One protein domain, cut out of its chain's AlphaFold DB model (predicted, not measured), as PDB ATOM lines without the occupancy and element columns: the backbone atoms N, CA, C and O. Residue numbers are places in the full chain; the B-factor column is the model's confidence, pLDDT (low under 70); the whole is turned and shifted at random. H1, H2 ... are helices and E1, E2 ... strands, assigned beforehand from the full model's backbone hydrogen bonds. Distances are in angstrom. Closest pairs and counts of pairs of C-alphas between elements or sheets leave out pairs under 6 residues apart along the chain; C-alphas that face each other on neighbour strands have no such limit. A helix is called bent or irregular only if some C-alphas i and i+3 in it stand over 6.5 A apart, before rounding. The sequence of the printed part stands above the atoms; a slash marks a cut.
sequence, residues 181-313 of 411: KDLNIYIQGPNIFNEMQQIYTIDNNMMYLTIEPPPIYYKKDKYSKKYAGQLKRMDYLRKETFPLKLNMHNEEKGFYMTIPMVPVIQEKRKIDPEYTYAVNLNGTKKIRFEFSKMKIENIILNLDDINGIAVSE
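What this domain is: This is residues 181 to 313 of the 411 residues of an uncharacterized protein of Candidatus Marinimicrobia bacterium (UniProt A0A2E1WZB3). Two small sheets lie partly face to face, E3 E6 E7 on one side and the strongly twisted E4 E5 E1 E8 on the other. The two-stranded sheet E2 E9 lies across one end of this pair, and the helices H1 and H2 sit at the other end, with the last turns of H2 folding back to graze both larger sheets. The printed part has 133 residues with two named helices and nine named strands, in the order E1 E2 E3 H1 H2 E4 E5 E6 E7 E8 E9; the class is mixed, helices and strands. The sheet E4 E5 E1 E8 is mixed, while E3 E6 E7 and E2 E9 are antiparallel. The whole is compact, with a radius of gyration of the C-alphas of 15.6 A, yet elongated, spanning 46 by 29 by 22 A.

Where its parts are: Find C-alpha 181 at (5.488, 8.308, -11.048); from there E1 runs 22.3 A to residue 188. Next come E2, residues 197 to 201, and E3, residues 208 to 212. H1 covers residues 215 to 222 and is irregular, C-alphas 218 and 221 being 8.1 A apart. H2 begins at C-alpha 224, at (8.121, 2.666, 8.678), and runs 18.7 A to residue 239; it is irregular too, with C-alphas 226 and 229 8.6 A apart, and has a kink of 48 degrees near residue 231. E4, residues 248 to 250, leads into E5, residues 254 to 261, which is 21.1 A long. Read on to E6, residues 277 to 281, E7, residues 285 to 289, and E8, residues 299 to 302. E9, residues 308 to 312, ends at C-alpha 312, at (-8.026, 30.436, -19.585).

How they stand to each other: Start with the sheet E4 E5 E1 E8, whose C-alphas lie up to 4.3 A off its best plane, only just strongly twisted. E1 is antiparallel to E5, with N 183 and O 259 2.8 A apart, and parallel to E8, with N 188 and O 301 2.7 A apart. E4 and E5 form a hairpin, with N 254 and O 250 2.8 A apart; E5 pairs with E4 over residues 254 to 256 and with E1 over 256 to 261. In the sheet E3 E6 E7, look for N 212 and O 278 at 2.8 A between E3 and E6, and for N 279 and O 287 at 2.8 A in the hairpin of E6 and E7. The closest C-alphas of E7 and E8, those of Phe 289 and Ile 299, are 7.7 A apart. E2 and E9 are antiparallel, with N 309 and O 200 2.8 A apart. Residues 242 to 243 pair with 208 to 209 of E3, and residues 245 to 246 with 197 to 198 of E2, both antiparallel. H2 only grazes the sheet E3 E6 E7 with residues 234 to 239, and the sheet E4 E5 E1 E8 with residues 230 to 237. The C-alphas of Ile 211 in E3 and Arg 238 in H2, their closest, are 5.4 A apart. H1 and H2 form a helical hairpin and only just touch, with 3 pairs of C-alphas within 8 A, through residues 231 to 234 of H2 alone; Lys 220 and Leu 231 have the closest C-alphas, 7.3 A apart. They run opposite ways at a steep tilt of 40 degrees. In H1, 0 of 4 O i to N i+4 pairs but 4 of 5 O i to N i+3 pairs are within hydrogen-bond range; in H2, 10 of 12 O i to N i+4 pairs are.

The domain as a whole: The two C-alphas farthest apart, those of Pro 190 and Lys 225, are 47.7 A apart. The printed part has no cut. The link from E5 to E6, residues 262 to 276, is long. Mean pLDDT of the printed part is 86.8; look for values under 70 at residues 191 to 193 and 267 to 269.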
ATOM      1  N   LYS A 181       6.090   8.260  -9.713       92.19
ATOM      2  CA  LYS A 181       5.488   8.308 -11.048       92.19
ATOM      3  C   LYS A 181       4.449   9.409 -11.075       92.19
ATOM      4  O   LYS A 181       3.800   9.650 -10.063       92.19
ATOM      5  N   ASP A 182       4.305  10.076 -12.206       92.69
ATOM      6  CA  ASP A 182       3.383  11.197 -12.305       92.69
ATOM      7  C   ASP A 182       1.958  10.675 -12.550       92.69
ATOM      8  O   ASP A 182       1.720   9.844 -13.425       92.69
ATOM      9  N   LEU A 183       1.021  11.128 -11.720       94.56
ATOM     10  CA  LEU A 183      -0.409  11.006 -11.958       94.56
ATOM     11  C   LEU A 183      -0.829  12.148 -12.869       94.56
ATOM     12  O   LEU A 183      -0.731  13.311 -12.472       94.56
ATOM     13  N   ASN A 184      -1.323  11.803 -14.053       94.81
ATOM     14  CA  ASN A 184      -1.856  12.776 -14.992       94.81
ATOM     15  C   ASN A 184      -3.366  12.886 -14.792       94.81
ATOM     16  O   ASN A 184      -4.075  11.875 -14.753       94.81
ATOM     17  N   ILE A 185      -3.847  14.119 -14.670       93.88
ATOM     18  CA  ILE A 185      -5.263  14.430 -14.492       93.88
ATOM     19  C   ILE A 185      -5.706  15.299 -15.661       93.88
ATOM     20  O   ILE A 185      -5.227  16.423 -15.829       93.88
ATOM     21  N   TYR A 186      -6.616  14.749 -16.454       92.75
ATOM     22  CA  TYR A 186      -7.216  15.380 -17.620       92.75
ATOM     23  C   TYR A 186      -8.621  15.870 -17.282       92.75
ATOM     24  O   TYR A 186      -9.346  15.230 -16.515       92.75
ATOM     25  N   ILE A 187      -9.015  16.975 -17.907       90.69
ATOM     26  CA  ILE A 187     -10.383  17.490 -17.872       90.69
ATOM     27  C   ILE A 187     -10.970  17.316 -19.266       90.69
ATOM     28  O   ILE A 187     -10.361  17.759 -20.230       90.69
ATOM     29  N   GLN A 188     -12.124  16.670 -19.373       88.75
ATOM     30  CA  GLN A 188     -12.921  16.552 -20.587       88.75
ATOM     31  C   GLN A 188     -13.992  17.644 -20.616       88.75
ATOM     32  O   GLN A 188     -14.671  17.885 -19.621       88.75
ATOM     33  N   GLY A 189     -14.138  18.313 -21.757       81.19
ATOM     34  CA  GLY A 189     -15.065  19.425 -21.945       81.19
ATOM     35  C   GLY A 189     -14.764  20.200 -23.231       81.19
ATOM     36  O   GLY A 189     -13.762  19.927 -23.901       81.19
ATOM     37  N   PRO A 190     -15.609  21.171 -23.604       73.00
ATOM     38  CA  PRO A 190     -15.334  22.033 -24.746       73.00
ATOM     39  C   PRO A 190     -14.064  22.867 -24.509       73.00
ATOM     40  O   PRO A 190     -13.809  23.335 -23.403       73.00
ATOM     41  N   ASN A 191     -13.270  23.087 -25.562       68.06
ATOM     42  CA  ASN A 191     -12.099  23.982 -25.575       68.06
ATOM     43  C   ASN A 191     -10.917  23.632 -24.641       68.06
ATOM     44  O   ASN A 191      -9.988  24.428 -24.526       68.06
ATOM     45  N   ILE A 192     -10.883  22.447 -24.028       67.00
ATOM     46  CA  ILE A 192      -9.790  21.976 -23.139       67.00
ATOM     47  C   ILE A 192      -8.429  21.786 -23.836       67.00
ATOM     48  O   ILE A 192      -7.382  21.748 -23.194       67.00
ATOM     49  N   PHE A 193      -8.432  21.656 -25.164       66.75
ATOM     50  CA  PHE A 193      -7.221  21.521 -25.977       66.75
ATOM     51  C   PHE A 193      -6.569  22.868 -26.281       66.75
ATOM     52  O   PHE A 193      -5.418  22.930 -26.701       66.75
ATOM     53  N   ASN A 194      -7.313  23.960 -26.108       75.75
ATOM     54  CA  ASN A 194      -6.993  25.191 -26.811       75.75
ATOM     55  C   ASN A 194      -6.040  26.087 -26.024       75.75
ATOM     56  O   ASN A 194      -5.307  26.852 -26.654       75.75
ATOM     57  N   GLU A 195      -6.056  26.033 -24.685       85.69
ATOM     58  CA  GLU A 195      -5.279  26.924 -23.815       85.69
ATOM     59  C   GLU A 195      -4.933  26.304 -22.456       85.69
ATOM     60  O   GLU A 195      -5.597  25.372 -22.006       85.69
ATOM     61  N   MET A 196      -3.919  26.868 -21.783       89.69
ATOM     62  CA  MET A 196      -3.705  26.622 -20.354       89.69
ATOM     63  C   MET A 196      -4.909  27.124 -19.564       89.69
ATOM     64  O   MET A 196      -5.403  28.229 -19.803       89.69
ATOM     65  N   GLN A 197      -5.371  26.312 -18.620       89.94
ATOM     66  CA  GLN A 197      -6.623  26.559 -17.915       89.94
ATOM     67  C   GLN A 197      -6.471  26.372 -16.415       89.94
ATOM     68  O   GLN A 197      -5.718  25.522 -15.937       89.94
ATOM     69  N   GLN A 198      -7.261  27.132 -15.674       91.25
ATOM     70  CA  GLN A 198      -7.521  26.904 -14.269       91.25
ATOM     71  C   GLN A 198      -9.006  26.633 -14.077       91.25
ATOM     72  O   GLN A 198      -9.855  27.304 -14.666       91.25
ATOM     73  N   ILE A 199      -9.313  25.618 -13.276       91.50
ATOM     74  CA  ILE A 199     -10.691  25.208 -13.036       91.50
ATOM     75  C   ILE A 199     -11.211  25.889 -11.773       91.50
ATOM     76  O   ILE A 199     -10.580  25.855 -10.713       91.50
ATOM     77  N   TYR A 200     -12.384  26.492 -11.899       91.19
ATOM     78  CA  TYR A 200     -13.150  27.104 -10.820       91.19
ATOM     79  C   TYR A 200     -14.457  26.328 -10.627       91.19
ATOM     80  O   TYR A 200     -14.870  25.570 -11.499       91.19
ATOM     81  N   THR A 201     -15.107  26.475  -9.481       88.94
ATOM     82  CA  THR A 201     -16.488  26.028  -9.285       88.94
ATOM     83  C   THR A 201     -17.451  26.994  -9.972       88.94
ATOM     84  O   THR A 201     -17.081  28.124 -10.294       88.94
ATOM     85  N   ILE A 202     -18.711  26.584 -10.131       85.94
ATOM     86  CA  ILE A 202     -19.792  27.472 -10.591       85.94
ATOM     87  C   ILE A 202     -19.961  28.747  -9.744       85.94
ATOM     88  O   ILE A 202     -20.388  29.772 -10.262       85.94
ATOM     89  N   ASP A 203     -19.561  28.707  -8.469       86.12
ATOM     90  CA  ASP A 203     -19.572  29.856  -7.553       86.12
ATOM     91  C   ASP A 203     -18.295  30.714  -7.646       86.12
ATOM     92  O   ASP A 203     -18.011  31.510  -6.752       86.12
ATOM     93  N   ASN A 204     -17.485  30.529  -8.694       83.88
ATOM     94  CA  ASN A 204     -16.204  31.205  -8.928       83.88
ATOM     95  C   ASN A 204     -15.133  30.978  -7.845       83.88
ATOM     96  O   ASN A 204     -14.169  31.740  -7.750       83.88
ATOM     97  N   ASN A 205     -15.240  29.906  -7.056       89.44
ATOM     98  CA  ASN A 205     -14.173  29.506  -6.140       89.44
ATOM     99  C   ASN A 205     -13.152  28.634  -6.870       89.44
ATOM    100  O   ASN A 205     -13.517  27.813  -7.707       89.44
ATOM    101  N   MET A 206     -11.866  28.765  -6.552       90.12
ATOM    102  CA  MET A 206     -10.841  27.916  -7.165       90.12
ATOM    103  C   MET A 206     -11.106  26.437  -6.842       90.12
ATOM    104  O   MET A 206     -11.436  26.082  -5.707       90.12
ATOM    105  N   MET A 207     -10.986  25.565  -7.844       92.00
ATOM    106  CA  MET A 207     -11.129  24.132  -7.626       92.00
ATOM    107  C   MET A 207      -9.821  23.554  -7.095       92.00
ATOM    108  O   MET A 207      -8.766  23.690  -7.717       92.00
ATOM    109  N   TYR A 208      -9.905  22.879  -5.952       92.75
ATOM    110  CA  TYR A 208      -8.787  22.202  -5.320       92.75
ATOM    111  C   TYR A 208      -9.001  20.698  -5.285       92.75
ATOM    112  O   TYR A 208     -10.106  20.175  -5.112       92.75
ATOM    113  N   LEU A 209      -7.880  20.006  -5.398       93.56
ATOM    114  CA  LEU A 209      -7.765  18.573  -5.323       93.56
ATOM    115  C   LEU A 209      -6.980  18.195  -4.071       93.56
ATOM    116  O   LEU A 209      -5.921  18.753  -3.792       93.56
ATOM    117  N   THR A 210      -7.483  17.210  -3.339       94.75
ATOM    118  CA  THR A 210      -6.744  16.544  -2.259       94.75
ATOM    119  C   THR A 210      -6.591  15.069  -2.586       94.75
ATOM    120  O   THR A 210      -7.448  14.477  -3.249       94.75
ATOM    121  N   ILE A 211      -5.484  14.475  -2.141       94.75
ATOM    122  CA  ILE A 211      -5.183  13.062  -2.372       94.75
ATOM    123  C   ILE A 211      -5.248  12.328  -1.045       94.75
ATOM    124  O   ILE A 211      -4.452  12.564  -0.140       94.75
ATOM    125  N   GLU A 212      -6.163  11.377  -0.943       93.38
ATOM    126  CA  GLU A 212      -6.163  10.432   0.157       93.38
ATOM    127  C   GLU A 212      -5.229   9.261  -0.155       93.38
ATOM    128  O   GLU A 212      -5.364   8.625  -1.211       93.38
ATOM    129  N   PRO A 213      -4.302   8.932   0.762       93.12
ATOM    130  CA  PRO A 213      -3.463   7.759   0.612       93.12
ATOM    131  C   PRO A 213      -4.307   6.480   0.709       93.12
ATOM    132  O   PRO A 213      -5.385   6.487   1.314       93.12
ATOM    133  N   PRO A 214      -3.812   5.359   0.164       91.81
ATOM    134  CA  PRO A 214      -4.523   4.090   0.220       91.81
ATOM    135  C   PRO A 214      -4.756   3.634   1.667       91.81
ATOM    136  O   PRO A 214      -3.909   3.899   2.522       91.81
ATOM    137  N   PRO A 215      -5.837   2.897   1.981       90.75
ATOM    138  CA  PRO A 215      -6.112   2.439   3.345       90.75
ATOM    139  C   PRO A 215      -4.941   1.712   4.033       90.75
ATOM    140  O   PRO A 215      -4.746   1.856   5.241       90.75
ATOM    141  N   ILE A 216      -4.104   0.988   3.281       86.94
ATOM    142  CA  ILE A 216      -2.899   0.338   3.817       86.94
ATOM    143  C   ILE A 216      -1.904   1.316   4.462       86.94
ATOM    144  O   ILE A 216      -1.192   0.936   5.394       86.94
ATOM    145  N   TYR A 217      -1.877   2.584   4.042       88.19
ATOM    146  CA  TYR A 217      -1.033   3.614   4.652       88.19
ATOM    147  C   TYR A 217      -1.348   3.804   6.148       88.19
ATOM    148  O   TYR A 217      -0.447   4.093   6.928       88.19
ATOM    149  N   TYR A 218      -2.579   3.563   6.609       86.56
ATOM    150  CA  TYR A 218      -2.907   3.671   8.038       86.56
ATOM    151  C   TYR A 218      -2.294   2.550   8.893       86.56
ATOM    152  O   TYR A 218      -2.245   2.665  10.112       86.56
ATOM    153  N   LYS A 219      -1.728   1.510   8.263       86.56
ATOM    154  CA  LYS A 219      -0.901   0.472   8.905       86.56
ATOM    155  C   LYS A 219       0.603   0.824   8.864       86.56
ATOM    156  O   LYS A 219       1.448  -0.067   8.970       86.56
ATOM    157  N   LYS A 220       0.963   2.104   8.668       82.50
ATOM    158  CA  LYS A 220       2.337   2.584   8.397       82.50
ATOM    159  C   LYS A 220       3.399   2.183   9.413       82.50
ATOM    160  O   LYS A 220       4.552   2.035   9.014       82.50
ATOM    161  N   ASP A 221       3.049   1.954  10.676       85.69
ATOM    162  CA  ASP A 221       4.030   1.585  11.705       85.69
ATOM    163  C   ASP A 221       4.771   0.291  11.340       85.69
ATOM    164  O   ASP A 221       5.994   0.213  11.485       85.69
ATOM    165  N   LYS A 222       4.064  -0.664  10.713       83.38
ATOM    166  CA  LYS A 222       4.626  -1.919  10.182       83.38
ATOM    167  C   LYS A 222       5.637  -1.701   9.047       83.38
ATOM    168  O   LYS A 222       6.513  -2.533   8.827       83.38
ATOM    169  N   TYR A 223       5.520  -0.593   8.319       77.81
ATOM    170  CA  TYR A 223       6.248  -0.311   7.075       77.81
ATOM    171  C   TYR A 223       7.289   0.811   7.218       77.81
ATOM    172  O   TYR A 223       8.091   1.031   6.307       77.81
ATOM    173  N   SER A 224       7.316   1.478   8.373       79.00
ATOM    174  CA  SER A 224       8.121   2.666   8.678       79.00
ATOM    175  C   SER A 224       9.612   2.509   8.378       79.00
ATOM    176  O   SER A 224      10.204   3.390   7.759       79.00
ATOM    177  N   LYS A 225      10.218   1.369   8.733       78.94
ATOM    178  CA  LYS A 225      11.655   1.125   8.513       78.94
ATOM    179  C   LYS A 225      12.031   0.978   7.036       78.94
ATOM    180  O   LYS A 225      13.079   1.459   6.628       78.94
ATOM    181  N   LYS A 226      11.191   0.313   6.235       80.50
ATOM    182  CA  LYS A 226      11.498  -0.026   4.832       80.50
ATOM    183  C   LYS A 226      11.036   1.049   3.844       80.50
ATOM    184  O   LYS A 226      11.620   1.186   2.776       80.50
ATOM    185  N   TYR A 227      10.004   1.813   4.199       81.25
ATOM    186  CA  TYR A 227       9.313   2.724   3.283       81.25
ATOM    187  C   TYR A 227       9.212   4.161   3.818       81.25
ATOM    188  O   TYR A 227       8.322   4.906   3.418       81.25
ATOM    189  N   ALA A 228      10.132   4.585   4.692       79.75
ATOM    190  CA  ALA A 228      10.112   5.908   5.327       79.75
ATOM    191  C   ALA A 228       9.925   7.076   4.334       79.75
ATOM    192  O   ALA A 228       9.077   7.937   4.552       79.75
ATOM    193  N   GLY A 229      10.676   7.096   3.224       79.00
ATOM    194  CA  GLY A 229      10.560   8.153   2.206       79.00
ATOM    195  C   GLY A 229       9.204   8.166   1.491       79.00
ATOM    196  O   GLY A 229       8.623   9.225   1.269       79.00
ATOM    197  N   GLN A 230       8.651   6.985   1.212       83.69
ATOM    198  CA  GLN A 230       7.324   6.839   0.609       83.69
ATOM    199  C   GLN A 230       6.220   7.330   1.551       83.69
ATOM    200  O   GLN A 230       5.320   8.050   1.127       83.69
ATOM    201  N   LEU A 231       6.331   7.003   2.842       87.12
ATOM    202  CA  LEU A 231       5.400   7.463   3.870       87.12
ATOM    203  C   LEU A 231       5.439   8.984   4.038       87.12
ATOM    204  O   LEU A 231       4.377   9.587   4.143       87.12
ATOM    205  N   LYS A 232       6.624   9.614   3.980       87.00
ATOM    206  CA  LYS A 232       6.757  11.083   3.984       87.00
ATOM    207  C   LYS A 232       6.012  11.726   2.812       87.00
ATOM    208  O   LYS A 232       5.269  12.680   3.013       87.00
ATOM    209  N   ARG A 233       6.151  11.184   1.595       91.50
ATOM    210  CA  ARG A 233       5.397  11.691   0.435       91.50
ATOM    211  C   ARG A 233       3.892  11.472   0.592       91.50
ATOM    212  O   ARG A 233       3.131  12.377   0.278       91.50
ATOM    213  N   MET A 234       3.448  10.319   1.091       91.75
ATOM    214  CA  MET A 234       2.021  10.084   1.364       91.75
ATOM    215  C   MET A 234       1.474  11.040   2.438       91.75
ATOM    216  O   MET A 234       0.365  11.549   2.295       91.75
ATOM    217  N   ASP A 235       2.262  11.331   3.479       90.50
ATOM    218  CA  ASP A 235       1.942  12.334   4.499       90.50
ATOM    219  C   ASP A 235       1.784  13.734   3.899       90.50
ATOM    220  O   ASP A 235       0.850  14.448   4.271       90.50
ATOM    221  N   TYR A 236       2.672  14.107   2.975       91.75
ATOM    222  CA  TYR A 236       2.601  15.365   2.233       91.75
ATOM    223  C   TYR A 236       1.337  15.432   1.368       91.75
ATOM    224  O   TYR A 236       0.521  16.333   1.541       91.75
ATOM    225  N   LEU A 237       1.125  14.437   0.496       93.31
ATOM    226  CA  LEU A 237      -0.013  14.378  -0.433       93.31
ATOM    227  C   LEU A 237      -1.369  14.496   0.278       93.31
ATOM    228  O   LEU A 237      -2.283  15.112  -0.259       93.31
ATOM    229  N   ARG A 238      -1.484  13.932   1.488       91.44
ATOM    230  CA  ARG A 238      -2.708  13.981   2.300       91.44
ATOM    231  C   ARG A 238      -3.016  15.363   2.871       91.44
ATOM    232  O   ARG A 238      -4.175  15.666   3.127       91.44
ATOM    233  N   LYS A 239      -1.986  16.153   3.173       90.69
ATOM    234  CA  LYS A 239      -2.133  17.474   3.805       90.69
ATOM    235  C   LYS A 239      -2.256  18.597   2.786       90.69
ATOM    236  O   LYS A 239      -2.755  19.663   3.131       90.69
ATOM    237  N   GLU A 240      -1.763  18.360   1.578       90.44
ATOM    238  CA  GLU A 240      -1.664  19.375   0.547       90.44
ATOM    239  C   GLU A 240      -2.950  19.485  -0.277       90.44
ATOM    240  O   GLU A 240      -3.599  18.489  -0.609       90.44
ATOM    241  N   THR A 241      -3.296  20.720  -0.629       91.94
ATOM    242  CA  THR A 241      -4.386  21.051  -1.550       91.94
ATOM    243  C   THR A 241      -3.794  21.554  -2.855       91.94
ATOM    244  O   THR A 241      -3.139  22.595  -2.891       91.94
ATOM    245  N   PHE A 242      -4.048  20.842  -3.945       92.44
ATOM    246  CA  PHE A 242      -3.529  21.185  -5.261       92.44
ATOM    247  C   PHE A 242      -4.579  21.980  -6.037       92.44
ATOM    248  O   PHE A 242      -5.662  21.445  -6.275       92.44
ATOM    249  N   PRO A 243      -4.307  23.224  -6.458       92.38
ATOM    250  CA  PRO A 243      -5.209  23.916  -7.367       92.38
ATOM    251  C   PRO A 243      -5.247  23.175  -8.707       92.38
ATOM    252  O   PRO A 243      -4.202  22.785  -9.242       92.38
ATOM    253  N   LEU A 244      -6.444  22.980  -9.254       91.88
ATOM    254  CA  LEU A 244      -6.653  22.269 -10.511       91.88
ATOM    255  C   LEU A 244      -6.269  23.180 -11.690       91.88
ATOM    256  O   LEU A 244      -7.095  23.913 -12.235       91.88
ATOM    257  N   LYS A 245      -4.976  23.161 -12.039       91.44
ATOM    258  CA  LYS A 245      -4.354  23.978 -13.095       91.44
ATOM    259  C   LYS A 245      -3.785  23.095 -14.204       91.44
ATOM    260  O   LYS A 245      -2.817  22.373 -13.971       91.44
ATOM    261  N   LEU A 246      -4.343  23.188 -15.406       91.88
ATOM    262  CA  LEU A 246      -3.930  22.436 -16.588       91.88
ATOM    263  C   LEU A 246      -2.838  23.215 -17.331       91.88
ATOM    264  O   LEU A 246      -3.112  24.191 -18.027       91.88
ATOM    265  N   ASN A 247      -1.583  22.814 -17.136       88.19
ATOM    266  CA  ASN A 247      -0.404  23.544 -17.620       88.19
ATOM    267  C   ASN A 247       0.653  22.654 -18.294       88.19
ATOM    268  O   ASN A 247       1.707  23.151 -18.684       88.19
ATOM    269  N   MET A 248       0.371  21.360 -18.436       88.38
ATOM    270  CA  MET A 248       1.127  20.414 -19.255       88.38
ATOM    271  C   MET A 248       0.287  20.060 -20.479       88.38
ATOM    272  O   MET A 248      -0.935  20.086 -20.384       88.38
ATOM    273  N   HIS A 249       0.903  19.718 -21.610       87.38
ATOM    274  CA  HIS A 249       0.172  19.449 -22.851       87.38
ATOM    275  C   HIS A 249       0.498  18.071 -23.431       87.38
ATOM    276  O   HIS A 249       1.647  17.634 -23.429       87.38
ATOM    277  N   ASN A 250      -0.535  17.371 -23.896       86.19
ATOM    278  CA  ASN A 250      -0.441  16.141 -24.667       86.19
ATOM    279  C   ASN A 250      -1.257  16.328 -25.949       86.19
ATOM    280  O   ASN A 250      -2.404  16.751 -25.876       86.19
ATOM    281  N   GLU A 251      -0.690  15.989 -27.104       78.50
ATOM    282  CA  GLU A 251      -1.335  16.242 -28.400       78.50
ATOM    283  C   GLU A 251      -2.692  15.539 -28.554       78.50
ATOM    284  O   GLU A 251      -3.616  16.109 -29.125       78.50
ATOM    285  N   GLU A 252      -2.844  14.332 -28.001       81.62
ATOM    286  CA  GLU A 252      -4.072  13.538 -28.128       81.62
ATOM    287  C   GLU A 252      -5.147  13.912 -27.100       81.62
ATOM    288  O   GLU A 252      -6.340  13.778 -27.368       81.62
ATOM    289  N   LYS A 253      -4.740  14.340 -25.898       81.81
ATOM    290  CA  LYS A 253      -5.637  14.523 -24.739       81.81
ATOM    291  C   LYS A 253      -5.744  15.963 -24.235       81.81
ATOM    292  O   LYS A 253      -6.541  16.218 -23.335       81.81
ATOM    293  N   GLY A 254      -4.963  16.883 -24.792       87.19
ATOM    294  CA  GLY A 254      -4.996  18.307 -24.480       87.19
ATOM    295  C   GLY A 254      -4.209  18.665 -23.226       87.19
ATOM    296  O   GLY A 254      -3.235  17.993 -22.862       87.19
ATOM    297  N   PHE A 255      -4.613  19.758 -22.573       90.88
ATOM    298  CA  PHE A 255      -3.956  20.211 -21.353       90.88
ATOM    299  C   PHE A 255      -4.330  19.358 -20.140       90.88
ATOM    300  O   PHE A 255      -5.476  18.953 -19.949       90.88
ATOM    301  N   TYR A 256      -3.344  19.104 -19.286       92.75
ATOM    302  CA  TYR A 256      -3.483  18.301 -18.078       92.75
ATOM    303  C   TYR A 256      -2.633  18.859 -16.940       92.75
ATOM    304  O   TYR A 256      -1.765  19.717 -17.140       92.75
ATOM    305  N   MET A 257      -2.890  18.371 -15.730       92.75
ATOM    306  CA  MET A 257      -2.016  18.598 -14.580       92.75
ATOM    307  C   MET A 257      -1.312  17.307 -14.178       92.75
ATOM    308  O   MET A 257      -1.832  16.208 -14.395       92.75
ATOM    309  N   THR A 258      -0.149  17.442 -13.547       93.00
ATOM    310  CA  THR A 258       0.627  16.309 -13.042       93.00
ATOM    311  C   THR A 258       0.880  16.418 -11.551       93.00
ATOM    312  O   THR A 258       1.157  17.495 -11.017       93.00
ATOM    313  N   ILE A 259       0.809  15.277 -10.868       93.75
ATOM    314  CA  ILE A 259       1.185  15.160  -9.459       93.75
ATOM    315  C   ILE A 259       2.128  13.963  -9.309       93.75
ATOM    316  O   ILE A 259       1.715  12.838  -9.576       93.75
ATOM    317  N   PRO A 260       3.379  14.148  -8.852       92.94
ATOM    318  CA  PRO A 260       4.272  13.031  -8.559       92.94
ATOM    319  C   PRO A 260       3.738  12.183  -7.396       92.94
ATOM    320  O   PRO A 260       3.682  12.629  -6.248       92.94
ATOM    321  N   MET A 261       3.359  10.948  -7.678       93.81
ATOM    322  CA  MET A 261       2.776   9.997  -6.737       93.81
ATOM    323  C   MET A 261       3.772   8.898  -6.361       93.81
ATOM    324  O   MET A 261       4.738   8.633  -7.080       93.81
ATOM    325  N   VAL A 262       3.514   8.222  -5.239       92.50
ATOM    326  CA  VAL A 262       4.224   6.991  -4.860       92.50
ATOM    327  C   VAL A 262       3.419   5.782  -5.337       92.50
ATOM    328  O   VAL A 262       2.314   5.573  -4.831       92.50
ATOM    329  N   PRO A 263       3.948   4.944  -6.243       89.44
ATOM    330  CA  PRO A 263       3.299   3.692  -6.605       89.44
ATOM    331  C   PRO A 263       3.182   2.772  -5.390       89.44
ATOM    332  O   PRO A 263       4.186   2.438  -4.753       89.44
ATOM    333  N   VAL A 264       1.964   2.332  -5.080       86.56
ATOM    334  CA  VAL A 264       1.746   1.345  -4.021       86.56
ATOM    335  C   VAL A 264       2.329   0.008  -4.467       86.56
ATOM    336  O   VAL A 264       2.139  -0.434  -5.604       86.56
ATOM    337  N   ILE A 265       3.067  -0.650  -3.574       76.56
ATOM    338  CA  ILE A 265       3.565  -2.001  -3.831       76.56
ATOM    339  C   ILE A 265       2.414  -2.972  -3.595       76.56
ATOM    340  O   ILE A 265       2.001  -3.191  -2.459       76.56
ATOM    341  N   GLN A 266       1.921  -3.550  -4.683       71.94
ATOM    342  CA  GLN A 266       0.886  -4.571  -4.671       71.94
ATOM    343  C   GLN A 266       1.520  -5.925  -5.003       71.94
ATOM    344  O   GLN A 266       2.237  -6.056  -5.994       71.94
ATOM    345  N   GLU A 267       1.284  -6.928  -4.158       67.50
ATOM    346  CA  GLU A 267       1.825  -8.286  -4.350       67.50
ATOM    347  C   GLU A 267       0.920  -9.156  -5.237       67.50
ATOM    348  O   GLU A 267       1.361 -10.155  -5.803       67.50
ATOM    349  N   LYS A 268      -0.354  -8.777  -5.379       67.50
ATOM    350  CA  LYS A 268      -1.377  -9.531  -6.114       67.50
ATOM    351  C   LYS A 268      -1.840  -8.755  -7.344       67.50
ATOM    352  O   LYS A 268      -1.973  -7.543  -7.292       67.50
ATOM    353  N   ARG A 269      -2.176  -9.466  -8.426       65.56
ATOM    354  CA  ARG A 269      -2.714  -8.861  -9.664       65.56
ATOM    355  C   ARG A 269      -4.167  -8.381  -9.549       65.56
ATOM    356  O   ARG A 269      -4.623  -7.627 -10.398       65.56
ATOM    357  N   LYS A 270      -4.921  -8.861  -8.555       72.12
ATOM    358  CA  LYS A 270      -6.328  -8.481  -8.369       72.12
ATOM    359  C   LYS A 270      -6.406  -7.146  -7.633       72.12
ATOM    360  O   LYS A 270      -5.743  -6.991  -6.609       72.12
ATOM    361  N   ILE A 271      -7.239  -6.237  -8.142       71.62
ATOM    362  CA  ILE A 271      -7.520  -4.935  -7.530       71.62
ATOM    363  C   ILE A 271      -8.101  -5.166  -6.135       71.62
ATOM    364  O   ILE A 271      -9.159  -5.782  -5.992       71.62
ATOM    365  N   ASP A 272      -7.394  -4.676  -5.123       81.19
ATOM    366  CA  ASP A 272      -7.852  -4.677  -3.741       81.19
ATOM    367  C   ASP A 272      -8.026  -3.217  -3.284       81.19
ATOM    368  O   ASP A 272      -7.063  -2.440  -3.342       81.19
ATOM    369  N   PRO A 273      -9.243  -2.820  -2.858       84.94
ATOM    370  CA  PRO A 273      -9.527  -1.463  -2.410       84.94
ATOM    371  C   PRO A 273      -8.555  -0.930  -1.351       84.94
ATOM    372  O   PRO A 273      -8.343   0.283  -1.297       84.94
ATOM    373  N   GLU A 274      -7.928  -1.790  -0.534       88.06
ATOM    374  CA  GLU A 274      -6.976  -1.345   0.493       88.06
ATOM    375  C   GLU A 274      -5.683  -0.721  -0.073       88.06
ATOM    376  O   GLU A 274      -4.976  -0.021   0.658       88.06
ATOM    377  N   TYR A 275      -5.406  -0.910  -1.370       88.00
ATOM    378  CA  TYR A 275      -4.230  -0.389  -2.083       88.00
ATOM    379  C   TYR A 275      -4.555   0.733  -3.082       88.00
ATOM    380  O   TYR A 275      -3.672   1.180  -3.813       88.00
ATOM    381  N   THR A 276      -5.803   1.202  -3.129       90.81
ATOM    382  CA  THR A 276      -6.233   2.251  -4.070       90.81
ATOM    383  C   THR A 276      -6.180   3.630  -3.426       90.81
ATOM    384  O   THR A 276      -6.583   3.791  -2.274       90.81
ATOM    385  N   TYR A 277      -5.688   4.625  -4.163       94.44
ATOM    386  CA  TYR A 277      -5.749   6.026  -3.743       94.44
ATOM    387  C   TYR A 277      -7.156   6.583  -3.969       94.44
ATOM    388  O   TYR A 277      -7.953   6.007  -4.717       94.44
ATOM    389  N   ALA A 278      -7.447   7.738  -3.367       93.69
ATOM    390  CA  ALA A 278      -8.600   8.536  -3.762       93.69
ATOM    391  C   ALA A 278      -8.224  10.000  -4.003       93.69
ATOM    392  O   ALA A 278      -7.386  10.563  -3.307       93.69
ATOM    393  N   VAL A 279      -8.870  10.610  -4.988       94.31
ATOM    394  CA  VAL A 279      -8.876  12.054  -5.221       94.31
ATOM    395  C   VAL A 279     -10.210  12.600  -4.733       94.31
ATOM    396  O   VAL A 279     -11.256  12.060  -5.100       94.31
ATOM    397  N   ASN A 280     -10.171  13.679  -3.950       92.94
ATOM    398  CA  ASN A 280     -11.354  14.473  -3.635       92.94
ATOM    399  C   ASN A 280     -11.251  15.861  -4.267       92.94
ATOM    400  O   ASN A 280     -10.227  16.532  -4.120       92.94
ATOM    401  N   LEU A 281     -12.333  16.303  -4.901       90.50
ATOM    402  CA  LEU A 281     -12.474  17.639  -5.484       90.50
ATOM    403  C   LEU A 281     -13.375  18.475  -4.578       90.50
ATOM    404  O   LEU A 281     -14.537  18.115  -4.405       90.50
ATOM    405  N   ASN A 282     -12.834  19.527  -3.950       84.25
ATOM    406  CA  ASN A 282     -13.548  20.430  -3.026       84.25
ATOM    407  C   ASN A 282     -14.475  19.736  -1.994       84.25
ATOM    408  O   ASN A 282     -15.465  20.308  -1.550       84.25
ATOM    409  N   GLY A 283     -14.176  18.487  -1.616       72.88
ATOM    410  CA  GLY A 283     -14.991  17.682  -0.696       72.88
ATOM    411  C   GLY A 283     -16.313  17.139  -1.263       72.88
ATOM    412  O   GLY A 283     -17.027  16.455  -0.535       72.88
ATOM    413  N   THR A 284     -16.643  17.393  -2.532       72.38
ATOM    414  CA  THR A 284     -17.943  17.026  -3.126       72.38
ATOM    415  C   THR A 284     -17.893  15.727  -3.923       72.38
ATOM    416  O   THR A 284     -18.826  14.927  -3.861       72.38
ATOM    417  N   LYS A 285     -16.798  15.480  -4.651       83.00
ATOM    418  CA  LYS A 285     -16.632  14.282  -5.484       83.00
ATOM    419  C   LYS A 285     -15.389  13.511  -5.090       83.00
ATOM    420  O   LYS A 285     -14.300  14.080  -5.043       83.00
ATOM    421  N   LYS A 286     -15.559  12.206  -4.868       89.81
ATOM    422  CA  LYS A 286     -14.494  11.268  -4.512       89.81
ATOM    423  C   LYS A 286     -14.322  10.214  -5.593       89.81
ATOM    424  O   LYS A 286     -15.267   9.502  -5.920       89.81
ATOM    425  N   ILE A 287     -13.109  10.091  -6.116       90.88
ATOM    426  CA  ILE A 287     -12.769   9.151  -7.187       90.88
ATOM    427  C   ILE A 287     -11.627   8.273  -6.705       90.88
ATOM    428  O   ILE A 287     -10.586   8.780  -6.294       90.88
ATOM    429  N   ARG A 288     -11.824   6.955  -6.741       91.62
ATOM    430  CA  ARG A 288     -10.776   5.980  -6.423       91.62
ATOM    431  C   ARG A 288     -10.061   5.544  -7.690       91.62
ATOM    432  O   ARG A 288     -10.703   5.404  -8.726       91.62
ATOM    433  N   PHE A 289      -8.761   5.311  -7.581       91.56
ATOM    434  CA  PHE A 289      -7.928   4.902  -8.708       91.56
ATOM    435  C   PHE A 289      -6.779   4.001  -8.251       91.56
ATOM    436  O   PHE A 289      -6.306   4.070  -7.107       91.56
ATOM    437  N   GLU A 290      -6.338   3.133  -9.154       89.50
ATOM    438  CA  GLU A 290      -5.170   2.287  -8.959       89.50
ATOM    439  C   GLU A 290      -3.899   3.037  -9.372       89.50
ATOM    440  O   GLU A 290      -3.751   3.504 -10.502       89.50
ATOM    441  N   PHE A 291      -2.950   3.128  -8.443       90.06
ATOM    442  CA  PHE A 291      -1.645   3.720  -8.709       90.06
ATOM    443  C   PHE A 291      -0.554   2.826  -8.123       90.06
ATOM    444  O   PHE A 291      -0.070   3.027  -7.005       90.06
ATOM    445  N   SER A 292      -0.217   1.782  -8.870       87.69
ATOM    446  CA  SER A 292       0.685   0.708  -8.472       87.69
ATOM    447  C   SER A 292       1.865   0.593  -9.439       87.69
ATOM    448  O   SER A 292       1.928   1.240 -10.485       87.69
ATOM    449  N   LYS A 293       2.843  -0.252  -9.099       82.50
ATOM    450  CA  LYS A 293       3.924  -0.591 -10.043       82.50
ATOM    451  C   LYS A 293       3.421  -1.348 -11.278       82.50
ATOM    452  O   LYS A 293       4.108  -1.341 -12.292       82.50
ATOM    453  N   MET A 294       2.282  -2.035 -11.168       81.25
ATOM    454  CA  MET A 294       1.706  -2.832 -12.254       81.25
ATOM    455  C   MET A 294       0.784  -2.000 -13.145       81.25
ATOM    456  O   MET A 294       0.686  -2.280 -14.338       81.25
ATOM    457  N   LYS A 295       0.125  -0.983 -12.578       83.19
ATOM    458  CA  LYS A 295      -0.850  -0.155 -13.281       83.19
ATOM    459  C   LYS A 295      -0.805   1.287 -12.788       83.19
ATOM    460  O   LYS A 295      -0.923   1.554 -11.596       83.19
ATOM    461  N   ILE A 296      -0.668   2.210 -13.733       85.94
ATOM    462  CA  ILE A 296      -0.740   3.651 -13.498       85.94
ATOM    463  C   ILE A 296      -2.004   4.144 -14.192       85.94
ATOM    464  O   ILE A 296      -2.045   4.227 -15.420       85.94
ATOM    465  N   GLU A 297      -3.054   4.415 -13.421       86.31
ATOM    466  CA  GLU A 297      -4.283   4.992 -13.960       86.31
ATOM    467  C   GLU A 297      -4.185   6.517 -13.999       86.31
ATOM    468  O   GLU A 297      -3.945   7.170 -12.983       86.31
ATOM    469  N   ASN A 298      -4.391   7.085 -15.188       90.44
ATOM    470  CA  ASN A 298      -4.651   8.513 -15.332       90.44
ATOM    471  C   ASN A 298      -6.094   8.800 -14.915       90.44
ATOM    472  O   ASN A 298      -6.984   7.984 -15.161       90.44
ATOM    473  N   ILE A 299      -6.337   9.980 -14.356       92.56
ATOM    474  CA  ILE A 299      -7.690  10.418 -14.015       92.56
ATOM    475  C   ILE A 299      -8.217  11.281 -15.156       92.56
ATOM    476  O   ILE A 299      -7.535  12.186 -15.631       92.56
ATOM    477  N   ILE A 300      -9.440  10.996 -15.589       91.75
ATOM    478  CA  ILE A 300     -10.168  11.789 -16.574       91.75
ATOM    479  C   ILE A 300     -11.452  12.263 -15.900       91.75
ATOM    480  O   ILE A 300     -12.211  11.452 -15.370       91.75
ATOM    481  N   LEU A 301     -11.664  13.574 -15.874       90.69
ATOM    482  CA  LEU A 301     -12.798  14.216 -15.216       90.69
ATOM    483  C   LEU A 301     -13.614  14.978 -16.253       90.69
ATOM    484  O   LEU A 301     -13.053  15.823 -16.937       90.69
ATOM    485  N   ASN A 302     -14.921  14.753 -16.347       90.31
ATOM    486  CA  ASN A 302     -15.770  15.652 -17.130       90.31
ATOM    487  C   ASN A 302     -15.996  16.952 -16.360       90.31
ATOM    488  O   ASN A 302     -16.290  16.909 -15.163       90.31
ATOM    489  N   LEU A 303     -15.880  18.081 -17.056       89.12
ATOM    490  CA  LEU A 303     -16.062  19.420 -16.503       89.12
ATOM    491  C   LEU A 303     -17.470  19.605 -15.907       89.12
ATOM    492  O   LEU A 303     -17.609  20.137 -14.804       89.12
ATOM    493  N   ASP A 304     -18.487  19.075 -16.588       86.75
ATOM    494  CA  ASP A 304     -19.879  19.125 -16.131       86.75
ATOM    495  C   ASP A 304     -20.080  18.283 -14.859       86.75
ATOM    496  O   ASP A 304     -20.644  18.758 -13.877       86.75
ATOM    497  N   ASP A 305     -19.518  17.068 -14.805       86.88
ATOM    498  CA  ASP A 305     -19.676  16.165 -13.653       86.88
ATOM    499  C   ASP A 305     -18.965  16.651 -12.377       86.88
ATOM    500  O   ASP A 305     -19.062  16.003 -11.326       86.88
ATOM    501  N   ILE A 306     -18.135  17.690 -12.477       87.44
ATOM    502  CA  ILE A 306     -17.443  18.310 -11.341       87.44
ATOM    503  C   ILE A 306     -17.997  19.705 -11.032       87.44
ATOM    504  O   ILE A 306     -17.445  20.376 -10.161       87.44
ATOM    505  N   ASN A 307     -19.076  20.129 -11.711       87.31
ATOM    506  CA  ASN A 307     -19.635  21.482 -11.642       87.31
ATOM    507  C   ASN A 307     -18.535  22.549 -11.793       87.31
ATOM    508  O   ASN A 307     -18.432  23.489 -10.995       87.31
ATOM    509  N   GLY A 308     -17.646  22.330 -12.765       88.00
ATOM    510  CA  GLY A 308     -16.474  23.157 -12.999       88.00
ATOM    511  C   GLY A 308     -16.689  24.177 -14.112       88.00
ATOM    512  O   GLY A 308     -17.421  23.941 -15.065       88.00
ATOM    513  N   ILE A 309     -15.981  25.296 -14.017       89.69
ATOM    514  CA  ILE A 309     -15.818  26.285 -15.078       89.69
ATOM    515  C   ILE A 309     -14.332  26.328 -15.424       89.69
ATOM    516  O   ILE A 309     -13.488  26.552 -14.555       89.69
ATOM    517  N   ALA A 310     -14.006  26.104 -16.696       89.25
ATOM    518  CA  ALA A 310     -12.645  26.240 -17.193       89.25
ATOM    519  C   ALA A 310     -12.382  27.693 -17.597       89.25
ATOM    520  O   ALA A 310     -13.061  28.236 -18.469       89.25
ATOM    521  N   VAL A 311     -11.386  28.316 -16.973       89.12
ATOM    522  CA  VAL A 311     -10.970  29.689 -17.269       89.12
ATOM    523  C   VAL A 311      -9.560  29.656 -17.837       89.12
ATOM    524  O   VAL A 311      -8.659  29.085 -17.224       89.12
ATOM    525  N   SER A 312      -9.360  30.263 -19.009       88.06
ATOM    526  CA  SER A 312      -8.026  30.436 -19.585       88.06
ATOM    527  C   SER A 312      -7.154  31.273 -18.652       88.06
ATOM    528  O   SER A 312      -7.442  32.445 -18.409       88.06
ATOM    529  N   GLU A 313      -6.069  30.689 -18.153       85.25
ATOM    530  CA  GLU A 313      -5.153  31.350 -17.225       85.25
ATOM    531  C   GLU A 313      -3.717  30.957 -17.576       85.25
ATOM    532  O   GLU A 313      -3.336  29.788 -17.501       85.25
TER     533      GLU A 313